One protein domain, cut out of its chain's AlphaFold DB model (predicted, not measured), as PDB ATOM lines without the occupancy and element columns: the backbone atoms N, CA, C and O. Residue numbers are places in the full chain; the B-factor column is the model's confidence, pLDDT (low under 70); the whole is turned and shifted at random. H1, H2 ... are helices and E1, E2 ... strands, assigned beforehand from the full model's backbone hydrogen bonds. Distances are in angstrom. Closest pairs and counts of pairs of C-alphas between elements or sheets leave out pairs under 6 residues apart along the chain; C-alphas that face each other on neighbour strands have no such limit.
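AT A GLANCE: This is residues 2 to 81 of the 105 residues of the protein "GHMP kinase" of Piscirickettsiaceae bacterium (UniProt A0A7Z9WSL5). A strand hairpin, E1 and E2, packs on H2 and H3, and H2 folds back along H1. The whole is flat and compact, 35 by 33 by 16 A, with C-alpha radius of gyration 12.6 A. The printed part has 80 residues, is mostly helix, and runs through H1, H2, H3, E1, E2.

HOW THE PARTS SIT: Start at the antiparallel hairpin of E1, residues 65 to 69, and E2, residues 76 to 80; N 69 and O 76 are within hydrogen-bond range, 2.8 A. E1 comes closest to H2, residues 25 to 44, at C-alphas 67 and 39, 4.8 A, and to H3, residues 50 to 61, at C-alphas 66 and 56, 5.4 A. H1, residues 2 to 21, touches H2, a helical hairpin at a shallow tilt of 18 degrees, closest at C-alphas 20 and 27, 4.8 A. Every O i to N i+4 pair is within hydrogen-bond range in H1 and H3, 15 of 16 in H2.

IN THESE COORDINATES: Find C-alpha 2 at (-24.200, 49.711, 9.630), from which H1 runs 29.0 A; E2 ends at C-alpha 80, (-17.127, 20.764, 6.351).

THE WHOLE: The printed part has no cut, no long link and no residue under 70 pLDDT.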
ATOM      1  N   LEU A   2     -24.326  50.810  10.617       94.19
ATOM      2  CA  LEU A   2     -24.200  49.711   9.630       94.19
ATOM      3  C   LEU A   2     -23.377  48.505  10.125       94.19
ATOM      4  O   LEU A   2     -23.784  47.357   9.961       94.19
ATOM      5  N   ARG A   3     -22.232  48.762  10.768       94.69
ATOM      6  CA  ARG A   3     -21.392  47.707  11.357       94.69
ATOM      7  C   ARG A   3     -22.126  46.935  12.457       94.69
ATOM      8  O   ARG A   3     -21.979  45.724  12.559       94.69
ATOM      9  N   ASP A   4     -22.932  47.623  13.256       97.56
ATOM     10  CA  ASP A   4     -23.679  46.994  14.346       97.56
ATOM     11  C   ASP A   4     -24.789  46.102  13.779       97.56
ATOM     12  O   ASP A   4     -24.958  44.967  14.221       97.56
ATOM     13  N   SER A   5     -25.475  46.551  12.719       98.19
ATOM     14  CA  SER A   5     -26.423  45.718  11.968       98.19
ATOM     15  C   SER A   5     -25.767  44.464  11.383       98.19
ATOM     16  O   SER A   5     -26.359  43.387  11.441       98.19
ATOM     17  N   LEU A   6     -24.535  44.572  10.869       98.44
ATOM     18  CA  LEU A   6     -23.772  43.414  10.397       98.44
ATOM     19  C   LEU A   6     -23.488  42.427  11.537       98.44
ATOM     20  O   LEU A   6     -23.746  41.233  11.386       98.44
ATOM     21  N   TYR A   7     -23.038  42.904  12.701       98.38
ATOM     22  CA  TYR A   7     -22.823  42.039  13.866       98.38
ATOM     23  C   TYR A   7     -24.112  41.374  14.361       98.38
ATOM     24  O   TYR A   7     -24.094  40.194  14.720       98.38
ATOM     25  N   HIS A   8     -25.243  42.083  14.342       98.50
ATOM     26  CA  HIS A   8     -26.541  41.484  14.658       98.50
ATOM     27  C   HIS A   8     -26.889  40.352  13.686       98.50
ATOM     28  O   HIS A   8     -27.219  39.253  14.138       98.50
ATOM     29  N   LEU A   9     -26.714  40.575  12.380       98.62
ATOM     30  CA  LEU A   9     -26.953  39.563  11.349       98.62
ATOM     31  C   LEU A   9     -26.021  38.349  11.492       98.62
ATOM     32  O   LEU A   9     -26.458  37.205  11.341       98.62
ATOM     33  N   MET A  10     -24.750  38.573  11.834       98.56
ATOM     34  CA  MET A  10     -23.806  37.498  12.158       98.56
ATOM     35  C   MET A  10     -24.304  36.677  13.354       98.56
ATOM     36  O   MET A  10     -24.368  35.449  13.275       98.56
ATOM     37  N   GLY A  11     -24.733  37.337  14.434       98.56
ATOM     38  CA  GLY A  11     -25.301  36.670  15.607       98.56
ATOM     39  C   GLY A  11     -26.570  35.869  15.296       98.56
ATOM     40  O   GLY A  11     -26.718  34.739  15.768       98.56
ATOM     41  N   ASP A  12     -27.469  36.411  14.473       98.56
ATOM     42  CA  ASP A  12     -28.674  35.704  14.021       98.56
ATOM     43  C   ASP A  12     -28.345  34.487  13.162       98.56
ATOM     44  O   ASP A  12     -28.968  33.433  13.320       98.56
ATOM     45  N   THR A  13     -27.335  34.599  12.301       98.56
ATOM     46  CA  THR A  13     -26.855  33.488  11.471       98.56
ATOM     47  C   THR A  13     -26.360  32.333  12.343       98.56
ATOM     48  O   THR A  13     -26.731  31.185  12.100       98.56
ATOM     49  N   VAL A  14     -25.606  32.617  13.414       97.88
ATOM     50  CA  VAL A  14     -25.153  31.589  14.372       97.88
ATOM     51  C   VAL A  14     -26.327  30.969  15.122       97.88
ATOM     52  O   VAL A  14     -26.411  29.747  15.211       97.88
ATOM     53  N   ARG A  15     -27.273  31.775  15.625       97.75
ATOM     54  CA  ARG A  15     -28.470  31.250  16.310       97.75
ATOM     55  C   ARG A  15     -29.263  30.294  15.420       97.75
ATOM     56  O   ARG A  15     -29.745  29.271  15.901       97.75
ATOM     57  N   GLN A  16     -29.397  30.610  14.134       96.75
ATOM     58  CA  GLN A  16     -30.043  29.725  13.164       96.75
ATOM     59  C   GLN A  16     -29.214  28.464  12.896       96.75
ATOM     60  O   GLN A  16     -29.784  27.380  12.813       96.75
ATOM     61  N   ALA A  17     -27.886  28.580  12.817       96.50
ATOM     62  CA  ALA A  17     -27.000  27.440  12.586       96.50
ATOM     63  C   ALA A  17     -27.031  26.448  13.759       96.50
ATOM     64  O   ALA A  17     -27.138  25.246  13.540       96.50
ATOM     65  N   VAL A  18     -27.027  26.944  15.001       94.94
ATOM     66  CA  VAL A  18     -27.172  26.112  16.208       94.94
ATOM     67  C   VAL A  18     -28.513  25.383  16.211       94.94
ATOM     68  O   VAL A  18     -28.557  24.185  16.472       94.94
ATOM     69  N   LYS A  19     -29.608  26.074  15.867       94.19
ATOM     70  CA  LYS A  19     -30.927  25.436  15.730       94.19
ATOM     71  C   LYS A  19     -30.930  24.363  14.643       94.19
ATOM     72  O   LYS A  19     -31.538  23.322  14.846       94.19
ATOM     73  N   ALA A  20     -30.248  24.599  13.521       94.25
ATOM     74  CA  ALA A  20     -30.127  23.613  12.453       94.25
ATOM     75  C   ALA A  20     -29.400  22.346  12.935       94.25
ATOM     76  O   ALA A  20     -29.857  21.249  12.660       94.25
ATOM     77  N   LEU A  21     -28.336  22.451  13.731       89.50
ATOM     78  CA  LEU A  21     -27.636  21.260  14.238       89.50
ATOM     79  C   LEU A  21     -28.493  20.351  15.140       89.50
ATOM     80  O   LEU A  21     -28.150  19.186  15.308       89.50
ATOM     81  N   ALA A  22     -29.588  20.856  15.712       86.38
ATOM     82  CA  ALA A  22     -30.478  20.095  16.594       86.38
ATOM     83  C   ALA A  22     -31.601  19.332  15.859       86.38
ATOM     84  O   ALA A  22     -32.431  18.696  16.507       86.38
ATOM     85  N   LEU A  23     -31.672  19.437  14.530       82.31
ATOM     86  CA  LEU A  23     -32.726  18.847  13.700       82.31
ATOM     87  C   LEU A  23     -32.174  17.663  12.869       82.31
ATOM     88  O   LEU A  23     -31.060  17.195  13.092       82.31
ATOM     89  N   ASP A  24     -32.975  17.133  11.944       81.12
ATOM     90  CA  ASP A  24     -32.674  15.931  11.153       81.12
ATOM     91  C   ASP A  24     -31.683  16.155   9.979       81.12
ATOM     92  O   ASP A  24     -30.959  17.147   9.903       81.12
ATOM     93  N   ALA A  25     -31.617  15.204   9.039       73.31
ATOM     94  CA  ALA A  25     -30.697  15.232   7.902       73.31
ATOM     95  C   ALA A  25     -30.821  16.486   7.010       73.31
ATOM     96  O   ALA A  25     -29.809  16.957   6.479       73.31
ATOM     97  N   ASP A  26     -32.012  17.076   6.857       76.50
ATOM     98  CA  ASP A  26     -32.162  18.321   6.085       76.50
ATOM     99  C   ASP A  26     -31.529  19.520   6.798       76.50
ATOM    100  O   ASP A  26     -31.147  20.524   6.181       76.50
ATOM    101  N   ALA A  27     -31.305  19.381   8.095       80.69
ATOM    102  CA  ALA A  27     -30.681  20.396   8.902       80.69
ATOM    103  C   ALA A  27     -29.163  20.491   8.707       80.69
ATOM    104  O   ALA A  27     -28.608  21.586   8.817       80.69
ATOM    105  N   GLN A  28     -28.496  19.411   8.281       85.44
ATOM    106  CA  GLN A  28     -27.087  19.470   7.864       85.44
ATOM    107  C   GLN A  28     -26.897  20.352   6.619       85.44
ATOM    108  O   GLN A  28     -25.923  21.109   6.523       85.44
ATOM    109  N   LYS A  29     -27.855  20.322   5.680       92.69
ATOM    110  CA  LYS A  29     -27.849  21.203   4.498       92.69
ATOM    111  C   LYS A  29     -28.055  22.660   4.901       92.69
ATOM    112  O   LYS A  29     -27.350  23.543   4.411       92.69
ATOM    113  N   LEU A  30     -28.998  22.919   5.812       95.44
ATOM    114  CA  LEU A  30     -29.239  24.266   6.329       95.44
ATOM    115  C   LEU A  30     -28.013  24.810   7.071       95.44
ATOM    116  O   LEU A  30     -27.610  25.945   6.816       95.44
ATOM    117  N   PHE A  31     -27.389  24.001   7.929       96.31
ATOM    118  CA  PHE A  31     -26.151  24.363   8.616       96.31
ATOM    119  C   PHE A  31     -25.044  24.715   7.619       96.31
ATOM    120  O   PHE A  31     -24.468  25.795   7.707       96.31
ATOM    121  N   SER A  32     -24.814  23.866   6.614       96.31
ATOM    122  CA  SER A  32     -23.815  24.096   5.559       96.31
ATOM    123  C   SER A  32     -24.071  25.399   4.790       96.31
ATOM    124  O   SER A  32     -23.143  26.167   4.517       96.31
ATOM    125  N   ARG A  33     -25.340  25.709   4.490       97.12
ATOM    126  CA  ARG A  33     -25.721  26.984   3.863       97.12
ATOM    127  C   ARG A  33     -25.406  28.171   4.770       97.12
ATOM    128  O   ARG A  33     -24.789  29.125   4.310       97.12
ATOM    129  N   LEU A  34     -25.788  28.107   6.045       98.19
ATOM    130  CA  LEU A  34     -25.529  29.173   7.021       98.19
ATOM    131  C   LEU A  34     -24.030  29.357   7.294       98.19
ATOM    132  O   LEU A  34     -23.579  30.484   7.479       98.19
ATOM    133  N   PHE A  35     -23.245  28.281   7.243       97.94
ATOM    134  CA  PHE A  35     -21.786  28.309   7.344       97.94
ATOM    135  C   PHE A  35     -21.160  29.111   6.193       97.94
ATOM    136  O   PHE A  35     -20.341  30.003   6.424       97.94
ATOM    137  N   ASN A  36     -21.621  28.869   4.959       98.56
ATOM    138  CA  ASN A  36     -21.229  29.650   3.785       98.56
ATOM    139  C   ASN A  36     -21.713  31.108   3.853       98.56
ATOM    140  O   ASN A  36     -20.951  32.014   3.506       98.56
ATOM    141  N   THR A  37     -22.941  31.344   4.326       98.56
ATOM    142  CA  THR A  37     -23.472  32.698   4.556       98.56
ATOM    143  C   THR A  37     -22.592  33.462   5.535       98.56
ATOM    144  O   THR A  37     -22.227  34.600   5.261       98.56
ATOM    145  N   TYR A  38     -22.191  32.833   6.643       98.56
ATOM    146  CA  TYR A  38     -21.342  33.478   7.639       98.56
ATOM    147  C   TYR A  38     -19.985  33.887   7.057       98.56
ATOM    148  O   TYR A  38     -19.490  34.958   7.388       98.56
ATOM    149  N   HIS A  39     -19.401  33.098   6.147       98.50
ATOM    150  CA  HIS A  39     -18.208  33.540   5.418       98.50
ATOM    151  C   HIS A  39     -18.459  34.813   4.600       98.50
ATOM    152  O   HIS A  39     -17.643  35.724   4.657       98.50
ATOM    153  N   GLY A  40     -19.593  34.913   3.899       98.44
ATOM    154  CA  GLY A  40     -19.963  36.144   3.188       98.44
ATOM    155  C   GLY A  40     -20.112  37.349   4.123       98.44
ATOM    156  O   GLY A  40     -19.753  38.463   3.756       98.44
ATOM    157  N   LEU A  41     -20.566  37.134   5.362       98.56
ATOM    158  CA  LEU A  41     -20.596  38.186   6.383       98.56
ATOM    159  C   LEU A  41     -19.192  38.558   6.882       98.56
ATOM    160  O   LEU A  41     -18.947  39.724   7.167       98.56
ATOM    161  N   MET A  42     -18.265  37.598   6.967       98.12
ATOM    162  CA  MET A  42     -16.853  37.869   7.276       98.12
ATOM    163  C   MET A  42     -16.171  38.660   6.151       98.12
ATOM    164  O   MET A  42     -15.388  39.564   6.423       98.12
ATOM    165  N   ASP A  43     -16.501  38.367   4.894       98.00
ATOM    166  CA  ASP A  43     -16.059  39.159   3.743       98.00
ATOM    167  C   ASP A  43     -16.616  40.591   3.813       98.00
ATOM    168  O   ASP A  43     -15.858  41.558   3.814       98.00
ATOM    169  N   ALA A  44     -17.924  40.744   4.054       98.06
ATOM    170  CA  ALA A  44     -18.551  42.053   4.261       98.06
ATOM    171  C   ALA A  44     -17.981  42.834   5.463       98.06
ATOM    172  O   ALA A  44     -17.994  44.065   5.461       98.06
ATOM    173  N   LEU A  45     -17.477  42.135   6.487       97.62
ATOM    174  CA  LEU A  45     -16.794  42.738   7.636       97.62
ATOM    175  C   LEU A  45     -15.385  43.251   7.281       97.62
ATOM    176  O   LEU A  45     -14.820  44.040   8.038       97.62
ATOM    177  N   GLY A  46     -14.830  42.832   6.142       96.94
ATOM    178  CA  GLY A  46     -13.513  43.237   5.655       96.94
ATOM    179  C   GLY A  46     -12.366  42.352   6.139       96.94
ATOM    180  O   GLY A  46     -11.227  42.811   6.161       96.94
ATOM    181  N   VAL A  47     -12.642  41.106   6.547       97.69
ATOM    182  CA  VAL A  47     -11.606  40.168   7.032       97.69
ATOM    183  C   VAL A  47     -11.276  39.038   6.045       97.69
ATOM    184  O   VAL A  47     -10.582  38.083   6.393       97.69
ATOM    185  N   CYS A  48     -11.768  39.126   4.809       98.12
ATOM    186  CA  CYS A  48     -11.452  38.191   3.731       98.12
ATOM    187  C   CYS A  48     -10.474  38.840   2.744       98.12
ATOM    188  O   CYS A  48     -10.744  39.921   2.228       98.12
ATOM    189  N   ASP A  49      -9.349  38.179   2.473       96.50
ATOM    190  CA  ASP A  49      -8.446  38.562   1.389       96.50
ATOM    191  C   ASP A  49      -8.639  37.659   0.157       96.50
ATOM    192  O   ASP A  49      -9.403  36.689   0.164       96.50
ATOM    193  N   LEU A  50      -7.925  37.970  -0.928       96.12
ATOM    194  CA  LEU A  50      -8.014  37.210  -2.174       96.12
ATOM    195  C   LEU A  50      -7.610  35.735  -2.007       96.12
ATOM    196  O   LEU A  50      -8.154  34.871  -2.696       96.12
ATOM    197  N   THR A  51      -6.645  35.442  -1.138       95.25
ATOM    198  CA  THR A  51      -6.160  34.076  -0.910       95.25
ATOM    199  C   THR A  51      -7.240  33.255  -0.214       95.25
ATOM    200  O   THR A  51      -7.613  32.190  -0.705       95.25
ATOM    201  N   LEU A  52      -7.815  33.786   0.865       97.19
ATOM    202  CA  LEU A  52      -8.916  33.166   1.597       97.19
ATOM    203  C   LEU A  52     -10.152  32.975   0.718       97.19
ATOM    204  O   LEU A  52     -10.745  31.894   0.735       97.19
ATOM    205  N   ALA A  53     -10.509  33.980  -0.087       97.38
ATOM    206  CA  ALA A  53     -11.619  33.875  -1.028       97.38
ATOM    207  C   ALA A  53     -11.404  32.710  -2.007       97.38
ATOM    208  O   ALA A  53     -12.290  31.871  -2.168       97.38
ATOM    209  N   LYS A  54     -10.211  32.603  -2.611       96.94
ATOM    210  CA  LYS A  54      -9.870  31.503  -3.531       96.94
ATOM    211  C   LYS A  54      -9.995  30.138  -2.865       96.94
ATOM    212  O   LYS A  54     -10.655  29.274  -3.432       96.94
ATOM    213  N   ILE A  55      -9.428  29.965  -1.669       97.56
ATOM    214  CA  ILE A  55      -9.524  28.699  -0.926       97.56
ATOM    215  C   ILE A  55     -10.992  28.336  -0.709       97.56
ATOM    216  O   ILE A  55     -11.412  27.236  -1.053       97.56
ATOM    217  N   VAL A  56     -11.800  29.266  -0.189       98.00
ATOM    218  CA  VAL A  56     -13.219  29.011   0.091       98.00
ATOM    219  C   VAL A  56     -13.989  28.623  -1.170       98.00
ATOM    220  O   VAL A  56     -14.799  27.697  -1.119       98.00
ATOM    221  N   TYR A  57     -13.744  29.284  -2.303       97.56
ATOM    222  CA  TYR A  57     -14.395  28.913  -3.560       97.56
ATOM    223  C   TYR A  57     -13.921  27.555  -4.090       97.56
ATOM    224  O   TYR A  57     -14.770  26.763  -4.487       97.56
ATOM    225  N   GLN A  58     -12.630  27.225  -3.988       97.69
ATOM    226  CA  GLN A  58     -12.119  25.893  -4.345       97.69
ATOM    227  C   GLN A  58     -12.748  24.784  -3.492       97.69
ATOM    228  O   GLN A  58     -13.089  23.723  -4.011       97.69
ATOM    229  N   VAL A  59     -12.970  25.023  -2.192       98.06
ATOM    230  CA  VAL A  59     -13.703  24.068  -1.340       98.06
ATOM    231  C   VAL A  59     -15.156  23.909  -1.802       98.06
ATOM    232  O   VAL A  59     -15.676  22.795  -1.869       98.06
ATOM    233  N   ARG A  60     -15.822  25.015  -2.147       97.31
ATOM    234  CA  ARG A  60     -17.225  25.009  -2.592       97.31
ATOM    235  C   ARG A  60     -17.425  24.333  -3.943       97.31
ATOM    236  O   ARG A  60     -18.464  23.709  -4.140       97.31
ATOM    237  N   GLU A  61     -16.446  24.408  -4.839       97.19
ATOM    238  CA  GLU A  61     -16.447  23.675  -6.114       97.19
ATOM    239  C   GLU A  61     -16.476  22.151  -5.911       97.19
ATOM    240  O   GLU A  61     -17.019  21.437  -6.750       97.19
ATOM    241  N   GLN A  62     -15.996  21.656  -4.763       96.38
ATOM    242  CA  GLN A  62     -16.101  20.246  -4.357       96.38
ATOM    243  C   GLN A  62     -17.442  19.903  -3.677       96.38
ATOM    244  O   GLN A  62     -17.624  18.799  -3.169       96.38
ATOM    245  N   GLY A  63     -18.389  20.845  -3.623       96.12
ATOM    246  CA  GLY A  63     -19.694  20.656  -2.984       96.12
ATOM    247  C   GLY A  63     -19.685  20.768  -1.455       96.12
ATOM    248  O   GLY A  63     -20.696  20.462  -0.822       96.12
ATOM    249  N   LEU A  64     -18.580  21.219  -0.851       97.44
ATOM    250  CA  LEU A  64     -18.448  21.380   0.600       97.44
ATOM    251  C   LEU A  64     -18.698  22.831   1.037       97.44
ATOM    252  O   LEU A  64     -18.508  23.785   0.283       97.44
ATOM    253  N   ALA A  65     -19.112  23.023   2.289       98.00
ATOM    254  CA  ALA A  65     -19.203  24.358   2.878       98.00
ATOM    255  C   ALA A  65     -17.868  24.781   3.494       98.00
ATOM    256  O   ALA A  65     -17.165  23.962   4.088       98.00
ATOM    257  N   ALA A  66     -17.546  26.072   3.387       98.19
ATOM    258  CA  ALA A  66     -16.298  26.623   3.892       98.19
ATOM    259  C   ALA A  66     -16.435  28.046   4.436       98.19
ATOM    260  O   ALA A  66     -17.234  28.853   3.941       98.19
ATOM    261  N   LYS A  67     -15.608  28.351   5.442       98.00
ATOM    262  CA  LYS A  67     -15.432  29.701   5.992       98.00
ATOM    263  C   LYS A  67     -14.039  29.899   6.579       98.00
ATOM    264  O   LYS A  67     -13.395  28.949   7.010       98.00
ATOM    265  N   ILE A  68     -13.639  31.160   6.703       98.12
ATOM    266  CA  ILE A  68     -12.457  31.588   7.463       98.12
ATOM    267  C   ILE A  68     -12.551  31.104   8.920       98.12
ATOM    268  O   ILE A  68     -13.617  31.194   9.542       98.12
ATOM    269  N   SER A  69     -11.438  30.626   9.472       94.50
ATOM    270  CA  SER A  69     -11.253  30.349  10.899       94.50
ATOM    271  C   SER A  69     -10.493  31.492  11.568       94.50
ATOM    272  O   SER A  69      -9.506  31.966  11.020       94.50
ATOM    273  N   GLY A  70     -10.912  31.917  12.760       92.56
ATOM    274  CA  GLY A  70     -10.210  32.969  13.501       92.56
ATOM    275  C   GLY A  70     -10.450  34.382  12.958       92.56
ATOM    276  O   GLY A  70     -11.582  34.727  12.606       92.56
ATOM    277  N   ALA A  71      -9.396  35.204  12.967       93.06
ATOM    278  CA  ALA A  71      -9.474  36.642  12.704       93.06
ATOM    279  C   ALA A  71      -9.608  36.995  11.211       93.06
ATOM    280  O   ALA A  71     -10.270  37.981  10.895       93.06
ATOM    281  N   GLY A  72      -9.041  36.180  10.313       93.88
ATOM    282  CA  GLY A  72      -9.012  36.426   8.868       93.88
ATOM    283  C   GLY A  72      -7.776  37.196   8.393       93.88
ATOM    284  O   GLY A  72      -6.842  37.407   9.160       93.88
ATOM    285  N   LEU A  73      -7.780  37.595   7.112       92.88
ATOM    286  CA  LEU A  73      -6.644  38.226   6.404       92.88
ATOM    287  C   LEU A  73      -5.346  37.390   6.438       92.88
ATOM    288  O   LEU A  73      -4.238  37.920   6.534       92.88
ATOM    289  N   GLY A  74      -5.516  36.069   6.413       84.50
ATOM    290  CA  GLY A  74      -4.481  35.068   6.626       84.50
ATOM    291  C   GLY A  74      -5.051  33.831   7.326       84.50
ATOM    292  O   GLY A  74      -6.266  33.638   7.389       84.50
ATOM    293  N   ASP A  75      -4.162  33.011   7.878       86.06
ATOM    294  CA  ASP A  75      -4.474  31.820   8.676       86.06
ATOM    295  C   ASP A  75      -5.160  30.680   7.898       86.06
ATOM    296  O   ASP A  75      -4.628  30.169   6.910       86.06
ATOM    297  N   CYS A  76      -6.311  30.217   8.394       94.56
ATOM    298  CA  CYS A  76      -6.905  28.935   8.045       94.56
ATOM    299  C   CYS A  76      -8.342  29.095   7.544       94.56
ATOM    300  O   CYS A  76      -9.112  29.939   8.012       94.56
ATOM    301  N   VAL A  77      -8.747  28.186   6.664       97.06
ATOM    302  CA  VAL A  77     -10.143  27.974   6.269       97.06
ATOM    303  C   VAL A  77     -10.613  26.647   6.853       97.06
ATOM    304  O   VAL A  77      -9.889  25.656   6.827       97.06
ATOM    305  N   LEU A  78     -11.834  26.626   7.378       97.38
ATOM    306  CA  LEU A  78     -12.524  25.398   7.754       97.38
ATOM    307  C   LEU A  78     -13.377  24.925   6.583       97.38
ATOM    308  O   LEU A  78     -14.168  25.706   6.054       97.38
ATOM    309  N   ALA A  79     -13.249  23.645   6.245       97.50
ATOM    310  CA  ALA A  79     -14.125  22.927   5.329       97.50
ATOM    311  C   ALA A  79     -14.971  21.916   6.116       97.50
ATOM    312  O   ALA A  79     -14.458  21.230   7.001       97.50
ATOM    313  N   LEU A  80     -16.263  21.810   5.801       95.62
ATOM    314  CA  LEU A  80     -17.127  20.764   6.351       95.62
ATOM    315  C   LEU A  80     -17.056  19.521   5.462       95.62
ATOM    316  O   LEU A  80     -17.828  19.397   4.516       95.62
ATOM    317  N   GLY A  81     -16.124  18.619   5.764       93.94
ATOM    318  CA  GLY A  81     -15.909  17.374   5.026       93.94
ATOM    319  C   GLY A  81     -14.428  17.073   4.816       93.94
ATOM    320  O   GLY A  81     -13.561  17.826   5.257       93.94
TER     321      GLY A  81